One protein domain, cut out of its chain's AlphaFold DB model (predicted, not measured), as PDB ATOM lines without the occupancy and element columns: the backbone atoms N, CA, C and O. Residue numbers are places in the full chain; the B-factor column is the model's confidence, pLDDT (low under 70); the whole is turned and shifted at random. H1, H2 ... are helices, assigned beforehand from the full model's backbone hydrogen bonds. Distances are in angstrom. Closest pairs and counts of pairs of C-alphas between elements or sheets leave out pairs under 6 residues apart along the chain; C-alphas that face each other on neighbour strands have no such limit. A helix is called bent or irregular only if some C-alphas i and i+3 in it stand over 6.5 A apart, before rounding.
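AT A GLANCE: This is residues 155 to 247 of the 250 residues of an uncharacterized protein of Acidobacteria bacterium (UniProt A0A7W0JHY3). H3 is the core; H1, H4 and H5 pack round it, and H2 runs beside residues 211 to 215 of H4, far from H5. The printed part has 93 residues with five named helices, H1 to H5, and no named strand; it is all helix, compact, with a radius of gyration of the C-alphas of 12.5 A and spans of 34 by 30 by 19 A.

HOW THE PARTS SIT: H1, residues 158 to 167, touches H3, residues 189 to 202, at a shallow tilt of 26 degrees; closest C-alphas Leu 163 and Glu 193, 6.9 A. H2, residues 175 to 184, touches H4, residues 211 to 223, with 211 to 215 of H4 alone; closest C-alphas Asp 177 and Phe 211, 5.1 A. H3 touches H4 at a steep tilt of 61 degrees; closest C-alphas Gly 195 and Ile 218, 4.0 A. H3 touches H5, residues 228 to 246; closest C-alphas Ile 194 and Leu 235, 6.3 A. Each O i to N i+4 pair is within hydrogen-bond range in H1, H3 and H5; 3 of 6 are in H2, 6 of 9 in H4.

IN THESE COORDINATES: H1 begins at C-alpha 158 (-18.608, 47.514, 26.643); H5, 26.9 A long, ends at C-alpha 246 (-32.222, 54.247, 45.063). H4 is irregular: C-alphas 213 and 216 are 7.1 A apart.

THE WHOLE: The printed part has no cut, no link is long, and no printed residue is under 70 in pLDDT.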
ATOM      1  N   LYS A 155     -11.349  43.232  27.494       93.06
ATOM      2  CA  LYS A 155     -11.838  42.192  26.579       93.06
ATOM      3  C   LYS A 155     -13.341  41.950  26.718       93.06
ATOM      4  O   LYS A 155     -13.946  41.348  25.831       93.06
ATOM      5  N   THR A 156     -13.933  42.356  27.837       94.44
ATOM      6  CA  THR A 156     -15.381  42.309  28.056       94.44
ATOM      7  C   THR A 156     -16.082  43.302  27.134       94.44
ATOM      8  O   THR A 156     -15.600  44.417  26.938       94.44
ATOM      9  N   GLU A 157     -17.230  42.910  26.580       92.75
ATOM     10  CA  GLU A 157     -18.026  43.810  25.747       92.75
ATOM     11  C   GLU A 157     -18.438  45.069  26.532       92.75
ATOM     12  O   GLU A 157     -18.919  44.962  27.668       92.75
ATOM     13  N   PRO A 158     -18.297  46.272  25.945       92.44
ATOM     14  CA  PRO A 158     -18.608  47.514  26.643       92.44
ATOM     15  C   PRO A 158     -20.048  47.602  27.149       92.44
ATOM     16  O   PRO A 158     -20.289  48.222  28.179       92.44
ATOM     17  N   SER A 159     -20.998  46.949  26.476       92.00
ATOM     18  CA  SER A 159     -22.394  46.844  26.914       92.00
ATOM     19  C   SER A 159     -22.515  46.260  28.329       92.00
ATOM     20  O   SER A 159     -23.246  46.802  29.155       92.00
ATOM     21  N   ILE A 160     -21.746  45.215  28.645       95.50
ATOM     22  CA  ILE A 160     -21.723  44.554  29.960       95.50
ATOM     23  C   ILE A 160     -21.061  45.462  31.001       95.50
ATOM     24  O   ILE A 160     -21.561  45.597  32.120       95.50
ATOM     25  N   ILE A 161     -19.958  46.117  30.624       94.69
ATOM     26  CA  ILE A 161     -19.245  47.063  31.494       94.69
ATOM     27  C   ILE A 161     -20.165  48.232  31.863       94.69
ATOM     28  O   ILE A 161     -20.336  48.547  33.042       94.69
ATOM     29  N   ASN A 162     -20.800  48.842  30.863       93.31
ATOM     30  CA  ASN A 162     -21.722  49.961  31.031       93.31
ATOM     31  C   ASN A 162     -22.910  49.571  31.910       93.31
ATOM     32  O   ASN A 162     -23.269  50.315  32.821       93.31
ATOM     33  N   LEU A 163     -23.461  48.375  31.702       94.62
ATOM     34  CA  LEU A 163     -24.537  47.842  32.524       94.62
ATOM     35  C   LEU A 163     -24.108  47.700  33.991       94.62
ATOM     36  O   LEU A 163     -24.787  48.192  34.889       94.62
ATOM     37  N   TYR A 164     -22.944  47.106  34.266       95.25
ATOM     38  CA  TYR A 164     -22.420  47.017  35.631       95.25
ATOM     39  C   TYR A 164     -22.255  48.395  36.290       95.25
ATOM     40  O   TYR A 164     -22.651  48.579  37.448       95.25
ATOM     41  N   LEU A 165     -21.693  49.363  35.560       93.44
ATOM     42  CA  LEU A 165     -21.444  50.718  36.058       93.44
ATOM     43  C   LEU A 165     -22.738  51.517  36.258       93.44
ATOM     44  O   LEU A 165     -22.826  52.295  37.205       93.44
ATOM     45  N   GLN A 166     -23.781  51.275  35.463       92.00
ATOM     46  CA  GLN A 166     -25.102  51.881  35.656       92.00
ATOM     47  C   GLN A 166     -25.673  51.562  37.048       92.00
ATOM     48  O   GLN A 166     -26.201  52.446  37.741       92.00
ATOM     49  N   TYR A 167     -25.523  50.310  37.485       92.00
ATOM     50  CA  TYR A 167     -25.957  49.845  38.804       92.00
ATOM     51  C   TYR A 167     -24.930  50.121  39.913       92.00
ATOM     52  O   TYR A 167     -25.280  50.082  41.091       92.00
ATOM     53  N   ASN A 168     -23.682  50.448  39.562       92.19
ATOM     54  CA  ASN A 168     -22.590  50.710  40.500       92.19
ATOM     55  C   ASN A 168     -21.754  51.933  40.073       92.19
ATOM     56  O   ASN A 168     -20.563  51.790  39.790       92.19
ATOM     57  N   PRO A 169     -22.332  53.149  40.059       89.50
ATOM     58  CA  PRO A 169     -21.674  54.327  39.481       89.50
ATOM     59  C   PRO A 169     -20.427  54.772  40.252       89.50
ATOM     60  O   PRO A 169     -19.578  55.478  39.722       89.50
ATOM     61  N   GLU A 170     -20.306  54.374  41.518       87.88
ATOM     62  CA  GLU A 170     -19.139  54.685  42.347       87.88
ATOM     63  C   GLU A 170     -17.948  53.754  42.093       87.88
ATOM     64  O   GLU A 170     -16.866  53.968  42.646       87.88
ATOM     65  N   ASN A 171     -18.152  52.680  41.332       91.19
ATOM     66  CA  ASN A 171     -17.114  51.703  41.055       91.19
ATOM     67  C   ASN A 171     -16.430  51.990  39.722       91.19
ATOM     68  O   ASN A 171     -16.897  52.758  38.889       91.19
ATOM     69  N   ARG A 172     -15.289  51.332  39.529       91.25
ATOM     70  CA  ARG A 172     -14.570  51.294  38.258       91.25
ATOM     71  C   ARG A 172     -14.434  49.846  37.830       91.25
ATOM     72  O   ARG A 172     -14.234  48.990  38.693       91.25
ATOM     73  N   TRP A 173     -14.501  49.603  36.527       93.19
ATOM     74  CA  TRP A 173     -14.203  48.295  35.960       93.19
ATOM     75  C   TRP A 173     -12.717  47.980  36.145       93.19
ATOM     76  O   TRP A 173     -11.859  48.809  35.828       93.19
ATOM     77  N   LYS A 174     -12.402  46.819  36.720       92.12
ATOM     78  CA  LYS A 174     -11.024  46.395  37.001       92.12
ATOM     79  C   LYS A 174     -10.640  45.214  36.111       92.12
ATOM     80  O   LYS A 174     -11.513  44.451  35.715       92.12
ATOM     81  N   PRO A 175      -9.335  44.950  35.917       91.94
ATOM     82  CA  PRO A 175      -8.886  43.749  35.211       91.94
ATOM     83  C   PRO A 175      -9.439  42.439  35.797       91.94
ATOM     84  O   PRO A 175      -9.732  41.515  35.054       91.94
ATOM     85  N   ALA A 176      -9.624  42.357  37.121       91.56
ATOM     86  CA  ALA A 176     -10.236  41.186  37.759       91.56
ATOM     87  C   ALA A 176     -11.712  40.995  37.366       91.56
ATOM     88  O   ALA A 176     -12.163  39.862  37.234       91.56
ATOM     89  N   ASP A 177     -12.443  42.095  37.169       95.31
ATOM     90  CA  ASP A 177     -13.827  42.063  36.702       95.31
ATOM     91  C   ASP A 177     -13.882  41.692  35.212       95.31
ATOM     92  O   ASP A 177     -14.772  40.950  34.808       95.31
ATOM     93  N   ASP A 178     -12.883  42.110  34.425       94.56
ATOM     94  CA  ASP A 178     -12.760  41.770  33.004       94.56
ATOM     95  C   ASP A 178     -12.685  40.254  32.767       94.56
ATOM     96  O   ASP A 178     -13.417  39.721  31.938       94.56
ATOM     97  N   TYR A 179     -11.878  39.527  33.550       93.69
ATOM     98  CA  TYR A 179     -11.812  38.061  33.451       93.69
ATOM     99  C   TYR A 179     -13.174  37.391  33.679       93.69
ATOM    100  O   TYR A 179     -13.511  36.422  32.999       93.69
ATOM    101  N   GLU A 180     -13.957  37.902  34.629       95.75
ATOM    102  CA  GLU A 180     -15.271  37.354  34.974       95.75
ATOM    103  C   GLU A 180     -16.365  37.805  33.992       95.75
ATOM    104  O   GLU A 180     -17.351  37.087  33.828       95.75
ATOM    105  N   GLY A 181     -16.214  38.980  33.369       95.00
ATOM    106  CA  GLY A 181     -17.140  39.562  32.393       95.00
ATOM    107  C   GLY A 181     -17.039  38.931  31.008       95.00
ATOM    108  O   GLY A 181     -18.064  38.672  30.381       95.00
ATOM    109  N   MET A 182     -15.826  38.578  30.572       96.25
ATOM    110  CA  MET A 182     -15.553  38.006  29.247       96.25
ATOM    111  C   MET A 182     -16.419  36.793  28.882       96.25
ATOM    112  O   MET A 182     -16.779  36.623  27.718       96.25
ATOM    113  N   ARG A 183     -16.758  35.929  29.847       96.31
ATOM    114  CA  ARG A 183     -17.582  34.729  29.589       96.31
ATOM    115  C   ARG A 183     -19.014  35.053  29.150       96.31
ATOM    116  O   ARG A 183     -19.702  34.175  28.633       96.31
ATOM    117  N   TYR A 184     -19.463  36.282  29.397       97.25
ATOM    118  CA  TYR A 184     -20.809  36.742  29.081       97.25
ATOM    119  C   TYR A 184     -20.874  37.543  27.777       97.25
ATOM    120  O   TYR A 184     -21.963  37.952  27.381       97.25
ATOM    121  N   ASN A 185     -19.749  37.732  27.081       95.69
ATOM    122  CA  ASN A 185     -19.733  38.362  25.763       95.69
ATOM    123  C   ASN A 185     -20.660  37.608  24.791       95.69
ATOM    124  O   ASN A 185     -20.645  36.373  24.736       95.69
ATOM    125  N   GLY A 186     -21.477  38.347  24.036       93.75
ATOM    126  CA  GLY A 186     -22.454  37.782  23.100       93.75
ATOM    127  C   GLY A 186     -23.652  37.068  23.746       93.75
ATOM    128  O   GLY A 186     -24.444  36.446  23.034       93.75
ATOM    129  N   LYS A 187     -23.801  37.117  25.076       96.12
ATOM    130  CA  LYS A 187     -25.028  36.679  25.758       96.12
ATOM    131  C   LYS A 187     -26.085  37.782  25.709       96.12
ATOM    132  O   LYS A 187     -25.773  38.948  25.483       96.12
ATOM    133  N   ASP A 188     -27.344  37.414  25.941       95.25
ATOM    134  CA  ASP A 188     -28.430  38.393  26.008       95.25
ATOM    135  C   ASP A 188     -28.217  39.341  27.201       95.25
ATOM    136  O   ASP A 188     -28.311  38.939  28.366       95.25
ATOM    137  N   GLY A 189     -27.947  40.615  26.902       94.88
ATOM    138  CA  GLY A 189     -27.710  41.656  27.901       94.88
ATOM    139  C   GLY A 189     -28.872  41.846  28.878       94.88
ATOM    140  O   GLY A 189     -28.650  42.233  30.024       94.88
ATOM    141  N   ARG A 190     -30.101  41.500  28.476       96.69
ATOM    142  CA  ARG A 190     -31.289  41.572  29.336       96.69
ATOM    143  C   ARG A 190     -31.235  40.561  30.473       96.69
ATOM    144  O   ARG A 190     -31.576  40.890  31.606       96.69
ATOM    145  N   LEU A 191     -30.758  39.349  30.195       96.94
ATOM    146  CA  LEU A 191     -30.585  38.308  31.212       96.94
ATOM    147  C   LEU A 191     -29.433  38.655  32.163       96.94
ATOM    148  O   LEU A 191     -29.552  38.460  33.373       96.94
ATOM    149  N   ILE A 192     -28.360  39.259  31.639       97.62
ATOM    150  CA  ILE A 192     -27.267  39.799  32.463       97.62
ATOM    151  C   ILE A 192     -27.800  40.879  33.412       97.62
ATOM    152  O   ILE A 192     -27.506  40.860  34.608       97.62
ATOM    153  N   GLU A 193     -28.624  41.801  32.912       97.75
ATOM    154  CA  GLU A 193     -29.228  42.858  33.724       97.75
ATOM    155  C   GLU A 193     -30.140  42.299  34.818       97.75
ATOM    156  O   GLU A 193     -30.053  42.746  35.962       97.75
ATOM    157  N   ILE A 194     -30.962  41.290  34.504       97.62
ATOM    158  CA  ILE A 194     -31.776  40.586  35.503       97.62
ATOM    159  C   ILE A 194     -30.885  40.029  36.617       97.62
ATOM    160  O   ILE A 194     -31.156  40.286  37.794       97.62
ATOM    161  N   GLY A 195     -29.793  39.339  36.269       97.75
ATOM    162  CA  GLY A 195     -28.832  38.822  37.247       97.75
ATOM    163  C   GLY A 195     -28.210  39.929  38.107       97.75
ATOM    164  O   GLY A 195     -28.104  39.792  39.333       97.75
ATOM    165  N   ILE A 196     -27.872  41.072  37.500       97.62
ATOM    166  CA  ILE A 196     -27.337  42.237  38.218       97.62
ATOM    167  C   ILE A 196     -28.349  42.786  39.225       97.62
ATOM    168  O   ILE A 196     -28.037  42.910  40.412       97.62
ATOM    169  N   ILE A 197     -29.566  43.080  38.770       96.50
ATOM    170  CA  ILE A 197     -30.652  43.609  39.601       96.50
ATOM    171  C   ILE A 197     -30.963  42.649  40.757       96.50
ATOM    172  O   ILE A 197     -31.120  43.075  41.905       96.50
ATOM    173  N   GLN A 198     -31.031  41.347  40.481       96.50
ATOM    174  CA  GLN A 198     -31.360  40.352  41.492       96.50
ATOM    175  C   GLN A 198     -30.274  40.241  42.565       96.50
ATOM    176  O   GLN A 198     -30.582  40.250  43.759       96.50
ATOM    177  N   THR A 199     -29.003  40.263  42.157       97.38
ATOM    178  CA  THR A 199     -27.870  40.334  43.089       97.38
ATOM    179  C   THR A 199     -27.969  41.572  43.982       97.38
ATOM    180  O   THR A 199     -27.783  41.473  45.196       97.38
ATOM    181  N   GLN A 200     -28.313  42.735  43.417       95.00
ATOM    182  CA  GLN A 200     -28.481  43.967  44.191       95.00
ATOM    183  C   GLN A 200     -29.601  43.852  45.234       95.00
ATOM    184  O   GLN A 200     -29.419  44.264  46.385       95.00
ATOM    185  N   PHE A 201     -30.743  43.255  44.878       95.06
ATOM    186  CA  PHE A 201     -31.816  42.999  45.842       95.06
ATOM    187  C   PHE A 201     -31.368  42.038  46.950       95.06
ATOM    188  O   PHE A 201     -31.624  42.305  48.128       95.06
ATOM    189  N   ASN A 202     -30.654  40.966  46.599       94.62
ATOM    190  CA  ASN A 202     -30.134  39.988  47.557       94.62
ATOM    191  C   ASN A 202     -29.116  40.622  48.519       94.62
ATOM    192  O   ASN A 202     -29.143  40.367  49.726       94.62
ATOM    193  N   ALA A 203     -28.283  41.533  48.016       93.62
ATOM    194  CA  ALA A 203     -27.359  42.332  48.813       93.62
ATOM    195  C   ALA A 203     -28.041  43.465  49.603       93.62
ATOM    196  O   ALA A 203     -27.368  44.167  50.362       93.62
ATOM    197  N   ARG A 204     -29.363  43.646  49.464       92.00
ATOM    198  CA  ARG A 204     -30.139  44.755  50.046       92.00
ATOM    199  C   ARG A 204     -29.563  46.123  49.673       92.00
ATOM    200  O   ARG A 204     -29.458  46.997  50.532       92.00
ATOM    201  N   PHE A 205     -29.160  46.277  48.412       88.12
ATOM    202  CA  PHE A 205     -28.576  47.502  47.854       88.12
ATOM    203  C   PHE A 205     -27.287  47.964  48.550       88.12
ATOM    204  O   PHE A 205     -26.902  49.128  48.458       88.12
ATOM    205  N   LYS A 206     -26.603  47.066  49.269       90.19
ATOM    206  CA  LYS A 206     -25.254  47.347  49.762       90.19
ATOM    207  C   LYS A 206     -24.300  47.456  48.580       90.19
ATOM    208  O   LYS A 206     -24.426  46.718  47.610       90.19
ATOM    209  N   LYS A 207     -23.296  48.322  48.709       91.50
ATOM    210  CA  LYS A 207     -22.239  48.473  47.706       91.50
ATOM    211  C   LYS A 207     -21.512  47.144  47.466       91.50
ATOM    212  O   LYS A 207     -20.973  46.554  48.403       91.50
ATOM    213  N   ILE A 208     -21.458  46.712  46.207       93.19
ATOM    214  CA  ILE A 208     -20.746  45.508  45.762       93.19
ATOM    215  C   ILE A 208     -19.546  45.949  44.924       93.19
ATOM    216  O   ILE A 208     -19.709  46.593  43.900       93.19
ATOM    217  N   ASN A 209     -18.325  45.621  45.348       91.94
ATOM    218  CA  ASN A 209     -17.095  46.223  44.798       91.94
ATOM    219  C   ASN A 209     -16.464  45.480  43.604       91.94
ATOM    220  O   ASN A 209     -15.381  45.876  43.155       91.94
ATOM    221  N   SER A 210     -17.072  44.380  43.152       95.19
ATOM    222  CA  SER A 210     -16.554  43.545  42.064       95.19
ATOM    223  C   SER A 210     -17.682  42.850  41.311       95.19
ATOM    224  O   SER A 210     -18.687  42.458  41.909       95.19
ATOM    225  N   PHE A 211     -17.480  42.665  40.009       97.12
ATOM    226  CA  PHE A 211     -18.375  41.952  39.110       97.12
ATOM    227  C   PHE A 211     -18.522  40.466  39.478       97.12
ATOM    228  O   PHE A 211     -19.583  39.881  39.279       97.12
ATOM    229  N   LYS A 212     -17.513  39.867  40.127       97.19
ATOM    230  CA  LYS A 212     -17.523  38.455  40.547       97.19
ATOM    231  C   LYS A 212     -18.762  38.047  41.355       97.19
ATOM    232  O   LYS A 212     -19.219  36.913  41.255       97.19
ATOM    233  N   TYR A 213     -19.322  38.956  42.149       97.19
ATOM    234  CA  TYR A 213     -20.476  38.664  43.007       97.19
ATOM    235  C   TYR A 213     -21.809  38.560  42.258       97.19
ATOM    236  O   TYR A 213     -22.774  38.067  42.829       97.19
ATOM    237  N   TYR A 214     -21.866  39.010  41.005       97.69
ATOM    238  CA  TYR A 214     -23.078  38.977  40.183       97.69
ATOM    239  C   TYR A 214     -23.231  37.677  39.397       97.69
ATOM    240  O   TYR A 214     -24.297  37.362  38.881       97.69
ATOM    241  N   THR A 215     -22.147  36.921  39.314       97.44
ATOM    242  CA  THR A 215     -21.950  35.834  38.359       97.44
ATOM    243  C   THR A 215     -22.924  34.693  38.598       97.44
ATOM    244  O   THR A 215     -23.580  34.254  37.666       97.44
ATOM    245  N   THR A 216     -23.149  34.323  39.861       97.81
ATOM    246  CA  THR A 216     -24.135  33.305  40.239       97.81
ATOM    247  C   THR A 216     -25.548  33.635  39.756       97.81
ATOM    248  O   THR A 216     -26.208  32.772  39.191       97.81
ATOM    249  N   GLU A 217     -26.037  34.862  39.958       98.00
ATOM    250  CA  GLU A 217     -27.403  35.223  39.544       98.00
ATOM    251  C   GLU A 217     -27.505  35.412  38.024       98.00
ATOM    252  O   GLU A 217     -28.547  35.110  37.444       98.00
ATOM    253  N   ILE A 218     -26.433  35.874  37.367       97.94
ATOM    254  CA  ILE A 218     -26.361  35.948  35.899       97.94
ATOM    255  C   ILE A 218     -26.414  34.541  35.294       97.94
ATOM    256  O   ILE A 218     -27.194  34.309  34.375       97.94
ATOM    257  N   ASP A 219     -25.634  33.598  35.826       98.06
ATOM    258  CA  ASP A 219     -25.618  32.206  35.366       98.06
ATOM    259  C   ASP A 219     -27.017  31.580  35.511       98.06
ATOM    260  O   ASP A 219     -27.543  31.017  34.554       98.06
ATOM    261  N   ILE A 220     -27.686  31.788  36.654       97.50
ATOM    262  CA  ILE A 220     -29.070  31.332  36.876       97.50
ATOM    263  C   ILE A 220     -30.035  31.934  35.843       97.50
ATOM    264  O   ILE A 220     -30.879  31.220  35.300       97.50
ATOM    265  N   ALA A 221     -29.935  33.237  35.564       96.25
ATOM    266  CA  ALA A 221     -30.807  33.902  34.595       96.25
ATOM    267  C   ALA A 221     -30.586  33.387  33.163       96.25
ATOM    268  O   ALA A 221     -31.549  33.250  32.415       96.25
ATOM    269  N   LEU A 222     -29.339  33.072  32.796       96.44
ATOM    270  CA  LEU A 222     -28.986  32.523  31.484       96.44
ATOM    271  C   LEU A 222     -29.412  31.058  31.310       96.44
ATOM    272  O   LEU A 222     -29.743  30.651  30.199       96.44
ATOM    273  N   GLU A 223     -29.391  30.266  32.383       96.75
ATOM    274  CA  GLU A 223     -29.803  28.856  32.361       96.75
ATOM    275  C   GLU A 223     -31.325  28.678  32.423       96.75
ATOM    276  O   GLU A 223     -31.849  27.639  32.014       96.75
ATOM    277  N   THR A 224     -32.049  29.678  32.928       94.50
ATOM    278  CA  THR A 224     -33.504  29.605  33.066       94.50
ATOM    279  C   THR A 224     -34.177  29.883  31.718       94.50
ATOM    280  O   THR A 224     -34.062  30.994  31.199       94.50
ATOM    281  N   PRO A 225     -34.941  28.931  31.148       91.62
ATOM    282  CA  PRO A 225     -35.671  29.169  29.912       91.62
ATOM    283  C   PRO A 225     -36.848  30.111  30.190       91.62
ATOM    284  O   PRO A 225     -37.880  29.703  30.726       91.62
ATOM    285  N   LEU A 226     -36.681  31.382  29.835       91.44
ATOM    286  CA  LEU A 226     -37.712  32.407  29.941       91.44
ATOM    287  C   LEU A 226     -38.208  32.787  28.548       91.44
ATOM    288  O   LEU A 226     -37.422  32.917  27.612       91.44
ATOM    289  N   ALA A 227     -39.521  32.975  28.421       94.25
ATOM    290  CA  ALA A 227     -40.097  33.580  27.228       94.25
ATOM    291  C   ALA A 227     -39.720  35.067  27.154       94.25
ATOM    292  O   ALA A 227     -39.577  35.727  28.189       94.25
ATOM    293  N   GLU A 228     -39.614  35.592  25.938       91.50
ATOM    294  CA  GLU A 228     -39.222  36.975  25.645       91.50
ATOM    295  C   GLU A 228     -40.056  37.994  26.440       91.50
ATOM    296  O   GLU A 228     -39.521  38.860  27.133       91.50
ATOM    297  N   GLU A 229     -41.379  37.821  26.451       92.56
ATOM    298  CA  GLU A 229     -42.303  38.717  27.149       92.56
ATOM    299  C   GLU A 229     -42.088  38.679  28.669       92.56
ATOM    300  O   GLU A 229     -42.282  39.668  29.377       92.56
ATOM    301  N   THR A 230     -41.656  37.529  29.195       92.06
ATOM    302  CA  THR A 230     -41.364  37.371  30.626       92.06
ATOM    303  C   THR A 230     -40.101  38.135  31.008       92.06
ATOM    304  O   THR A 230     -40.088  38.796  32.049       92.06
ATOM    305  N   ILE A 231     -39.071  38.101  30.158       92.25
ATOM    306  CA  ILE A 231     -37.827  38.857  30.350       92.25
ATOM    307  C   ILE A 231     -38.138  40.357  30.427       92.25
ATOM    308  O   ILE A 231     -37.700  41.035  31.361       92.25
ATOM    309  N   GLU A 232     -38.957  40.871  29.508       93.50
ATOM    310  CA  GLU A 232     -39.360  42.282  29.497       93.50
ATOM    311  C   GLU A 232     -40.129  42.685  30.760       93.50
ATOM    312  O   GLU A 232     -39.836  43.716  31.375       93.50
ATOM    313  N   ILE A 233     -41.091  41.862  31.194       91.81
ATOM    314  CA  ILE A 233     -41.857  42.115  32.421       91.81
ATOM    315  C   ILE A 233     -40.927  42.133  33.641       91.81
ATOM    316  O   ILE A 233     -41.036  43.036  34.480       91.81
ATOM    317  N   MET A 234     -40.003  41.171  33.739       93.00
ATOM    318  CA  MET A 234     -39.039  41.090  34.837       93.00
ATOM    319  C   MET A 234     -38.130  42.316  34.880       93.00
ATOM    320  O   MET A 234     -37.965  42.912  35.947       93.00
ATOM    321  N   LEU A 235     -37.599  42.745  33.735       95.56
ATOM    322  CA  LEU A 235     -36.778  43.949  33.647       95.56
ATOM    323  C   LEU A 235     -37.558  45.205  34.017       95.56
ATOM    324  O   LEU A 235     -37.089  46.000  34.831       95.56
ATOM    325  N   LYS A 236     -38.770  45.375  33.483       93.38
ATOM    326  CA  LYS A 236     -39.618  46.533  33.788       93.38
ATOM    327  C   LYS A 236     -39.895  46.643  35.287       93.38
ATOM    328  O   LYS A 236     -39.771  47.723  35.867       93.38
ATOM    329  N   GLN A 237     -40.241  45.529  35.934       93.31
ATOM    330  CA  GLN A 237     -40.470  45.495  37.380       93.31
ATOM    331  C   GLN A 237     -39.177  45.696  38.179       93.31
ATOM    332  O   GLN A 237     -39.176  46.435  39.167       93.31
ATOM    333  N   GLY A 238     -38.078  45.068  37.756       93.00
ATOM    334  CA  GLY A 238     -36.768  45.172  38.391       93.00
ATOM    335  C   GLY A 238     -36.233  46.602  38.384       93.00
ATOM    336  O   GLY A 238     -35.945  47.149  39.451       93.00
ATOM    337  N   ARG A 239     -36.195  47.239  37.207       94.25
ATOM    338  CA  ARG A 239     -35.779  48.639  37.019       94.25
ATOM    339  C   ARG A 239     -36.640  49.597  37.839       94.25
ATOM    340  O   ARG A 239     -36.105  50.444  38.546       94.25
ATOM    341  N   ARG A 240     -37.970  49.420  37.829       91.81
ATOM    342  CA  ARG A 240     -38.887  50.225  38.654       91.81
ATOM    343  C   ARG A 240     -38.530  50.141  40.140       91.81
ATOM    344  O   ARG A 240     -38.351  51.167  40.786       91.81
ATOM    345  N   ARG A 241     -38.397  48.926  40.675       91.38
ATOM    346  CA  ARG A 241     -38.059  48.706  42.091       91.38
ATOM    347  C   ARG A 241     -36.672  49.241  42.449       91.38
ATOM    348  O   ARG A 241     -36.479  49.728  43.559       91.38
ATOM    349  N   TRP A 242     -35.710  49.144  41.534       90.38
ATOM    350  CA  TRP A 242     -34.380  49.727  41.703       90.38
ATOM    351  C   TRP A 242     -34.438  51.257  41.805       90.38
ATOM    352  O   TRP A 242     -33.853  51.833  42.724       90.38
ATOM    353  N   ASN A 243     -35.184  51.910  40.914       90.06
ATOM    354  CA  ASN A 243     -35.367  53.362  40.922       90.06
ATOM    355  C   ASN A 243     -36.057  53.838  42.208       90.06
ATOM    356  O   ASN A 243     -35.573  54.764  42.858       90.06
ATOM    357  N   GLU A 244     -37.116  53.139  42.631       90.12
ATOM    358  CA  GLU A 244     -37.814  53.401  43.896       90.12
ATOM    359  C   GLU A 244     -36.876  53.265  45.111       90.12
ATOM    360  O   GLU A 244     -36.903  54.104  46.009       90.12
ATOM    361  N   ALA A 245     -36.016  52.239  45.139       87.88
ATOM    362  CA  ALA A 245     -35.107  51.988  46.258       87.88
ATOM    363  C   ALA A 245     -33.912  52.951  46.313       87.88
ATOM    364  O   ALA A 245     -33.449  53.299  47.397       87.88
ATOM    365  N   THR A 246     -33.397  53.365  45.155       86.19
ATOM    366  CA  THR A 246     -32.222  54.247  45.063       86.19
ATOM    367  C   THR A 246     -32.583  55.728  45.018       86.19
ATOM    368  O   THR A 246     -31.689  56.571  45.020       86.19
ATOM    369  N   GLY A 247     -33.876  56.061  44.972       83.25
ATOM    370  CA  GLY A 247     -34.340  57.440  44.832       83.25
ATOM    371  C   GLY A 247     -33.988  58.063  43.479       83.25
ATOM    372  O   GLY A 247     -34.127  59.273  43.317       83.25
TER     373      GLY A 247